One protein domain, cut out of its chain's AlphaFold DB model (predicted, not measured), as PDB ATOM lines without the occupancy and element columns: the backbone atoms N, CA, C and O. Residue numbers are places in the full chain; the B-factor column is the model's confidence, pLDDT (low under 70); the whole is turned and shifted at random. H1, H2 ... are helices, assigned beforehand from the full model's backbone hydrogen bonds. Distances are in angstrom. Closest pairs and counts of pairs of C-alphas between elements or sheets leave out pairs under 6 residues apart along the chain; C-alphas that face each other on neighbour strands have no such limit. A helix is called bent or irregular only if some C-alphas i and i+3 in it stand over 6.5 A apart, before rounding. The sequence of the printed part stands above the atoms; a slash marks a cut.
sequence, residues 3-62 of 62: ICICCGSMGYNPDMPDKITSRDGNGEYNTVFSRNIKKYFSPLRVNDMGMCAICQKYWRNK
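What this domain is: This is residues 3 to 62 of the 62 residues of an uncharacterized protein of Coprococcus eutactus ATCC 27759 (UniProt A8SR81). Little regular structure is here: a long, loose rod of mostly unnamed chain that runs out from residue 3 to a far turn near Asn 26 and comes back, with short helix H1 on the way back and short helix H2 near the other end. The printed part has 60 residues; the named elements, H1 then H2, hold only 17, and the class is all helix, with no named strand. It is loose, with a radius of gyration of the C-alphas of 14.6 A and spans of 49 by 21 by 14 A.

How they stand to each other: Pass residues 3 to 31 to reach H1, residues 32 to 40, only just irregular: C-alphas 35 and 38 are 6.53 A apart. A long link of 12 residues leads to H2, residues 53 to 60, and the two helices are apart. In H2 every O i to N i+4 pair is within hydrogen-bond range; in H1, 3 of 5.

Where its parts are: Find C-alpha 32 at (252.782, 251.172, 222.077); from there H1 runs 11.8 A to Tyr 40. H2 runs 10.5 A from Ala 53 to C-alpha 60 at (221.595, 233.043, 234.580).

The domain as a whole: The C-alphas farthest apart, of Asn 26 and Lys 62, are 49.4 A apart. The printed part has no cut. Look for pLDDT under 70 at residues 18 to 36 and 62.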
ATOM      1  N   ILE A   3     235.516 241.441 223.367       92.50
ATOM      2  CA  ILE A   3     234.231 241.992 222.941       92.50
ATOM      3  C   ILE A   3     233.138 241.085 223.498       92.50
ATOM      4  O   ILE A   3     233.227 239.867 223.370       92.50
ATOM      5  N   CYS A   4     232.128 241.666 224.142       94.62
ATOM      6  CA  CYS A   4     230.983 240.907 224.629       94.62
ATOM      7  C   CYS A   4     230.053 240.540 223.465       94.62
ATOM      8  O   CYS A   4     229.532 241.438 222.805       94.62
ATOM      9  N   ILE A   5     229.766 239.250 223.270       94.62
ATOM     10  CA  ILE A   5     228.870 238.780 222.199       94.62
ATOM     11  C   ILE A   5     227.421 239.266 222.363       94.62
ATOM     12  O   ILE A   5     226.710 239.446 221.381       94.62
ATOM     13  N   CYS A   6     226.971 239.514 223.596       93.88
ATOM     14  CA  CYS A   6     225.582 239.895 223.857       93.88
ATOM     15  C   CYS A   6     225.312 241.392 223.688       93.88
ATOM     16  O   CYS A   6     224.233 241.765 223.242       93.88
ATOM     17  N   CYS A   7     226.247 242.253 224.101       94.19
ATOM     18  CA  CYS A   7     226.028 243.705 224.158       94.19
ATOM     19  C   CYS A   7     227.018 244.518 223.319       94.19
ATOM     20  O   CYS A   7     226.940 245.742 223.316       94.19
ATOM     21  N   GLY A   8     227.980 243.869 222.656       92.19
ATOM     22  CA  GLY A   8     228.975 244.533 221.812       92.19
ATOM     23  C   GLY A   8     229.990 245.396 222.564       92.19
ATOM     24  O   GLY A   8     230.819 246.044 221.931       92.19
ATOM     25  N   SER A   9     229.964 245.429 223.903       91.88
ATOM     26  CA  SER A   9     230.943 246.193 224.682       91.88
ATOM     27  C   SER A   9     232.353 245.697 224.384       91.88
ATOM     28  O   SER A   9     232.592 244.491 224.397       91.88
ATOM     29  N   MET A  10     233.274 246.629 224.151       90.69
ATOM     30  CA  MET A  10     234.675 246.350 223.842       90.69
ATOM     31  C   MET A  10     235.566 246.799 224.995       90.69
ATOM     32  O   MET A  10     235.340 247.850 225.594       90.69
ATOM     33  N   GLY A  11     236.604 246.024 225.290       90.38
ATOM     34  CA  GLY A  11     237.582 246.372 226.312       90.38
ATOM     35  C   GLY A  11     238.861 245.555 226.202       90.38
ATOM     36  O   GLY A  11     238.952 244.611 225.416       90.38
ATOM     37  N   TYR A  12     239.883 245.899 226.979       88.12
ATOM     38  CA  TYR A  12     241.076 245.053 227.052       88.12
ATOM     39  C   TYR A  12     240.844 243.878 228.006       88.12
ATOM     40  O   TYR A  12     240.059 243.976 228.950       88.12
ATOM     41  N   ASN A  13     241.525 242.756 227.764       85.38
ATOM     42  CA  ASN A  13     241.510 241.653 228.719       85.38
ATOM     43  C   ASN A  13     242.338 242.077 229.946       85.38
ATOM     44  O   ASN A  13     243.522 242.354 229.759       85.38
ATOM     45  N   PRO A  14     241.774 242.144 231.167       84.00
ATOM     46  CA  PRO A  14     242.532 242.541 232.354       84.00
ATOM     47  C   PRO A  14     243.747 241.647 232.636       84.00
ATOM     48  O   PRO A  14     244.727 242.139 233.184       84.00
ATOM     49  N   ASP A  15     243.715 240.384 232.202       83.00
ATOM     50  CA  ASP A  15     244.818 239.426 232.355       83.00
ATOM     51  C   ASP A  15     245.852 239.516 231.219       83.00
ATOM     52  O   ASP A  15     246.784 238.718 231.142       83.00
ATOM     53  N   MET A  16     245.688 240.473 230.298       77.56
ATOM     54  CA  MET A  16     246.663 240.721 229.244       77.56
ATOM     55  C   MET A  16     247.981 241.209 229.863       77.56
ATOM     56  O   MET A  16     247.958 242.162 230.649       77.56
ATOM     57  N   PRO A  17     249.129 240.618 229.491       71.88
ATOM     58  CA  PRO A  17     250.413 241.055 230.014       71.88
ATOM     59  C   PRO A  17     250.718 242.493 229.572       71.88
ATOM     60  O   PRO A  17     250.438 242.885 228.437       71.88
ATOM     61  N   ASP A  18     251.325 243.282 230.465       68.31
ATOM     62  CA  ASP A  18     251.748 244.663 230.171       68.31
ATOM     63  C   ASP A  18     252.791 244.725 229.045       68.31
ATOM     64  O   ASP A  18     252.833 245.670 228.249       68.31
ATOM     65  N   LYS A  19     253.606 243.673 228.959       64.25
ATOM     66  CA  LYS A  19     254.598 243.449 227.914       64.25
ATOM     67  C   LYS A  19     254.099 242.342 226.993       64.25
ATOM     68  O   LYS A  19     253.929 241.206 227.427       64.25
ATOM     69  N   ILE A  20     253.887 242.661 225.722       62.25
ATOM     70  CA  ILE A  20     253.633 241.646 224.699       62.25
ATOM     71  C   ILE A  20     254.990 241.321 224.084       62.25
ATOM     72  O   ILE A  20     255.527 242.098 223.299       62.25
ATOM     73  N   THR A  21     255.575 240.191 224.467       53.69
ATOM     74  CA  THR A  21     256.734 239.637 223.772       53.69
ATOM     75  C   THR A  21     256.279 239.143 222.404       53.69
ATOM     76  O   THR A  21     255.502 238.194 222.306       53.69
ATOM     77  N   SER A  22     256.722 239.798 221.324       53.19
ATOM     78  CA  SER A  22     256.506 239.246 219.983       53.19
ATOM     79  C   SER A  22     257.268 237.927 219.890       53.19
ATOM     80  O   SER A  22     258.440 237.856 220.262       53.19
ATOM     81  N   ARG A  23     256.610 236.874 219.400       52.41
ATOM     82  CA  ARG A  23     257.200 235.531 219.243       52.41
ATOM     83  C   ARG A  23     258.292 235.492 218.158       52.41
ATOM     84  O   ARG A  23     258.984 234.492 218.023       52.41
ATOM     85  N   ASP A  24     258.482 236.598 217.440       53.69
ATOM     86  CA  ASP A  24     259.368 236.753 216.281       53.69
ATOM     87  C   ASP A  24     260.853 236.967 216.640       53.69
ATOM     88  O   ASP A  24     261.619 237.466 215.824       53.69
ATOM     89  N   GLY A  25     261.282 236.645 217.868       45.69
ATOM     90  CA  GLY A  25     262.698 236.700 218.268       45.69
ATOM     91  C   GLY A  25     263.296 238.107 218.405       45.69
ATOM     92  O   GLY A  25     264.480 238.239 218.694       45.69
ATOM     93  N   ASN A  26     262.487 239.157 218.259       47.88
ATOM     94  CA  ASN A  26     262.951 240.545 218.196       47.88
ATOM     95  C   ASN A  26     262.963 241.288 219.560       47.88
ATOM     96  O   ASN A  26     263.202 242.488 219.616       47.88
ATOM     97  N   GLY A  27     262.784 240.590 220.686       49.16
ATOM     98  CA  GLY A  27     262.932 241.167 222.034       49.16
ATOM     99  C   GLY A  27     261.644 241.721 222.662       49.16
ATOM    100  O   GLY A  27     260.601 241.846 222.021       49.16
ATOM    101  N   GLU A  28     261.699 241.988 223.975       46.66
ATOM    102  CA  GLU A  28     260.567 242.480 224.772       46.66
ATOM    103  C   GLU A  28     260.153 243.897 224.351       46.66
ATOM    104  O   GLU A  28     260.638 244.897 224.885       46.66
ATOM    105  N   TYR A  29     259.202 244.020 223.433       49.16
ATOM    106  CA  TYR A  29     258.592 245.314 223.170       49.16
ATOM    107  C   TYR A  29     257.469 245.571 224.177       49.16
ATOM    108  O   TYR A  29     256.439 244.895 224.196       49.16
ATOM    109  N   ASN A  30     257.608 246.636 224.970       51.25
ATOM    110  CA  ASN A  30     256.435 247.385 225.420       51.25
ATOM    111  C   ASN A  30     255.795 247.974 224.163       51.25
ATOM    112  O   ASN A  30     256.066 249.123 223.810       51.25
ATOM    113  N   THR A  31     255.026 247.171 223.426       55.91
ATOM    114  CA  THR A  31     254.341 247.671 222.240       55.91
ATOM    115  C   THR A  31     253.544 248.903 222.660       55.91
ATOM    116  O   THR A  31     252.891 248.913 223.707       55.91
ATOM    117  N   VAL A  32     253.610 249.973 221.865       55.03
ATOM    118  CA  VAL A  32     252.782 251.172 222.077       55.03
ATOM    119  C   VAL A  32     251.326 250.748 222.295       55.03
ATOM    120  O   VAL A  32     250.636 251.316 223.132       55.03
ATOM    121  N   PHE A  33     250.903 249.678 221.625       59.62
ATOM    122  CA  PHE A  33     249.622 249.020 221.805       59.62
ATOM    123  C   PHE A  33     249.359 248.523 223.241       59.62
ATOM    124  O   PHE A  33     248.360 248.929 223.822       59.62
ATOM    125  N   SER A  34     250.233 247.718 223.857       61.16
ATOM    126  CA  SER A  34     250.008 247.196 225.219       61.16
ATOM    127  C   SER A  34     250.009 248.289 226.290       61.16
ATOM    128  O   SER A  34     249.168 248.270 227.188       61.16
ATOM    129  N   ARG A  35     250.878 249.302 226.157       63.44
ATOM    130  CA  ARG A  35     250.880 250.470 227.058       63.44
ATOM    131  C   ARG A  35     249.637 251.345 226.906       63.44
ATOM    132  O   ARG A  35     249.127 251.855 227.899       63.44
ATOM    133  N   ASN A  36     249.152 251.542 225.682       69.94
ATOM    134  CA  ASN A  36     248.055 252.473 225.422       69.94
ATOM    135  C   ASN A  36     246.669 251.826 225.480       69.94
ATOM    136  O   ASN A  36     245.695 252.528 225.738       69.94
ATOM    137  N   ILE A  37     246.537 250.510 225.305       78.06
ATOM    138  CA  ILE A  37     245.219 249.862 225.314       78.06
ATOM    139  C   ILE A  37     244.502 250.046 226.659       78.06
ATOM    140  O   ILE A  37     243.308 250.325 226.668       78.06
ATOM    141  N   LYS A  38     245.236 250.010 227.783       77.75
ATOM    142  CA  LYS A  38     244.690 250.278 229.127       77.75
ATOM    143  C   LYS A  38     244.260 251.736 229.326       77.75
ATOM    144  O   LYS A  38     243.453 252.015 230.205       77.75
ATOM    145  N   LYS A  39     244.803 252.662 228.526       81.50
ATOM    146  CA  LYS A  39     244.462 254.092 228.548       81.50
ATOM    147  C   LYS A  39     243.197 254.392 227.742       81.50
ATOM    148  O   LYS A  39     242.427 255.259 228.139       81.50
ATOM    149  N   TYR A  40     242.999 253.708 226.615       81.06
ATOM    150  CA  TYR A  40     241.892 253.985 225.689       81.06
ATOM    151  C   TYR A  40     240.675 253.080 225.878       81.06
ATOM    152  O   TYR A  40     239.570 253.461 225.504       81.06
ATOM    153  N   PHE A  41     240.859 251.895 226.454       84.25
ATOM    154  CA  PHE A  41     239.794 250.920 226.639       84.25
ATOM    155  C   PHE A  41     239.645 250.579 228.118       84.25
ATOM    156  O   PHE A  41     240.629 250.453 228.841       84.25
ATOM    157  N   SER A  42     238.408 250.387 228.571       88.12
ATOM    158  CA  SER A  42     238.140 249.856 229.908       88.12
ATOM    159  C   SER A  42     238.463 248.355 229.971       88.12
ATOM    160  O   SER A  42     238.412 247.671 228.942       88.12
ATOM    161  N   PRO A  43     238.796 247.810 231.154       90.50
ATOM    162  CA  PRO A  43     238.940 246.370 231.314       90.50
ATOM    163  C   PRO A  43     237.597 245.685 231.052       90.50
ATOM    164  O   PRO A  43     236.562 246.096 231.575       90.50
ATOM    165  N   LEU A  44     237.620 244.612 230.269       92.56
ATOM    166  CA  LEU A  44     236.449 243.791 229.995       92.56
ATOM    167  C   LEU A  44     236.830 242.319 230.090       92.56
ATOM    168  O   LEU A  44     237.413 241.750 229.168       92.56
ATOM    169  N   ARG A  45     236.474 241.679 231.205       93.38
ATOM    170  CA  ARG A  45     236.549 240.221 231.325       93.38
ATOM    171  C   ARG A  45     235.295 239.605 230.704       93.38
ATOM    172  O   ARG A  45     234.177 240.013 231.023       93.38
ATOM    173  N   VAL A  46     235.500 238.635 229.822       93.75
ATOM    174  CA  VAL A  46     234.440 237.800 229.252       93.75
ATOM    175  C   VAL A  46     234.647 236.360 229.704       93.75
ATOM    176  O   VAL A  46     235.774 235.973 230.010       93.75
ATOM    177  N   ASN A  47     233.565 235.595 229.804       92.75
ATOM    178  CA  ASN A  47     233.626 234.159 230.073       92.75
ATOM    179  C   ASN A  47     233.922 233.358 228.789       92.75
ATOM    180  O   ASN A  47     234.078 233.940 227.716       92.75
ATOM    181  N   ASP A  48     233.936 232.026 228.889       92.62
ATOM    182  CA  ASP A  48     234.224 231.120 227.762       92.62
ATOM    183  C   ASP A  48     233.215 231.236 226.605       92.62
ATOM    184  O   ASP A  48     233.529 230.913 225.464       92.62
ATOM    185  N   MET A  49     232.009 231.741 226.880       91.56
ATOM    186  CA  MET A  49     230.981 232.029 225.872       91.56
ATOM    187  C   MET A  49     231.122 233.434 225.262       91.56
ATOM    188  O   MET A  49     230.291 233.843 224.456       91.56
ATOM    189  N   GLY A  50     232.128 234.214 225.665       92.62
ATOM    190  CA  GLY A  50     232.315 235.592 225.215       92.62
ATOM    191  C   GLY A  50     231.351 236.595 225.858       92.62
ATOM    192  O   GLY A  50     231.167 237.689 225.331       92.62
ATOM    193  N   MET A  51     230.716 236.263 226.986       95.12
ATOM    194  CA  MET A  51     229.793 237.164 227.688       95.12
ATOM    195  C   MET A  51     230.500 237.934 228.800       95.12
ATOM    196  O   MET A  51     231.242 237.355 229.593       95.12
ATOM    197  N   CYS A  52     230.219 239.233 228.923       94.88
ATOM    198  CA  CYS A  52     230.655 240.004 230.085       94.88
ATOM    199  C   CYS A  52     229.872 239.600 231.347       94.88
ATOM    200  O   CYS A  52     228.773 239.047 231.264       94.88
ATOM    201  N   ALA A  53     230.403 239.936 232.527       92.81
ATOM    202  CA  ALA A  53     229.783 239.600 233.813       92.81
ATOM    203  C   ALA A  53     228.324 240.087 233.939       92.81
ATOM    204  O   ALA A  53     227.488 239.401 234.524       92.81
ATOM    205  N   ILE A  54     228.007 241.246 233.348       93.00
ATOM    206  CA  ILE A  54     226.651 241.809 233.336       93.00
ATOM    207  C   ILE A  54     225.719 240.905 232.523       93.00
ATOM    208  O   ILE A  54     224.711 240.432 233.045       93.00
ATOM    209  N   CYS A  55     226.069 240.611 231.270       94.62
ATOM    210  CA  CYS A  55     225.260 239.758 230.399       94.62
ATOM    211  C   CYS A  55     225.145 238.328 230.942       94.62
ATOM    212  O   CYS A  55     224.063 237.749 230.892       94.62
ATOM    213  N   GLN A  56     226.214 237.781 231.525       94.56
ATOM    214  CA  GLN A  56     226.174 236.477 232.186       94.56
ATOM    215  C   GLN A  56     225.184 236.462 233.361       94.56
ATOM    216  O   GLN A  56     224.438 235.495 233.511       94.56
ATOM    217  N   LYS A  57     225.148 237.520 234.185       94.25
ATOM    218  CA  LYS A  57     224.184 237.640 235.290       94.25
ATOM    219  C   LYS A  57     222.744 237.655 234.776       94.25
ATOM    220  O   LYS A  57     221.905 236.946 235.320       94.25
ATOM    221  N   TYR A  58     222.469 238.418 233.717       92.94
ATOM    222  CA  TYR A  58     221.142 238.446 233.093       92.94
ATOM    223  C   TYR A  58     220.736 237.094 232.499       92.94
ATOM    224  O   TYR A  58     219.583 236.704 232.629       92.94
ATOM    225  N   TRP A  59     221.669 236.372 231.876       90.69
ATOM    226  CA  TRP A  59     221.392 235.064 231.282       90.69
ATOM    227  C   TRP A  59     221.121 233.972 232.325       90.69
ATOM    228  O   TRP A  59     220.264 233.133 232.099       90.69
ATOM    229  N   ARG A  60     221.807 234.004 233.478       90.06
ATOM    230  CA  ARG A  60     221.595 233.043 234.580       90.06
ATOM    231  C   ARG A  60     220.318 233.274 235.384       90.06
ATOM    232  O   ARG A  60     219.840 232.349 236.021       90.06
ATOM    233  N   ASN A  61     219.810 234.503 235.399       86.94
ATOM    234  CA  ASN A  61     218.561 234.855 236.078       86.94
ATOM    235  C   ASN A  61     217.325 234.617 235.189       86.94
ATOM    236  O   ASN A  61     216.274 235.208 235.435       86.94
ATOM    237  N   LYS A  62     217.474 233.814 234.136       62.88
ATOM    238  CA  LYS A  62     216.440 233.453 233.173       62.88
ATOM    239  C   LYS A  62     216.133 231.971 233.312       62.88
ATOM    240  O   LYS A  62     214.939 231.634 233.196       62.88
TER     241      LYS A  62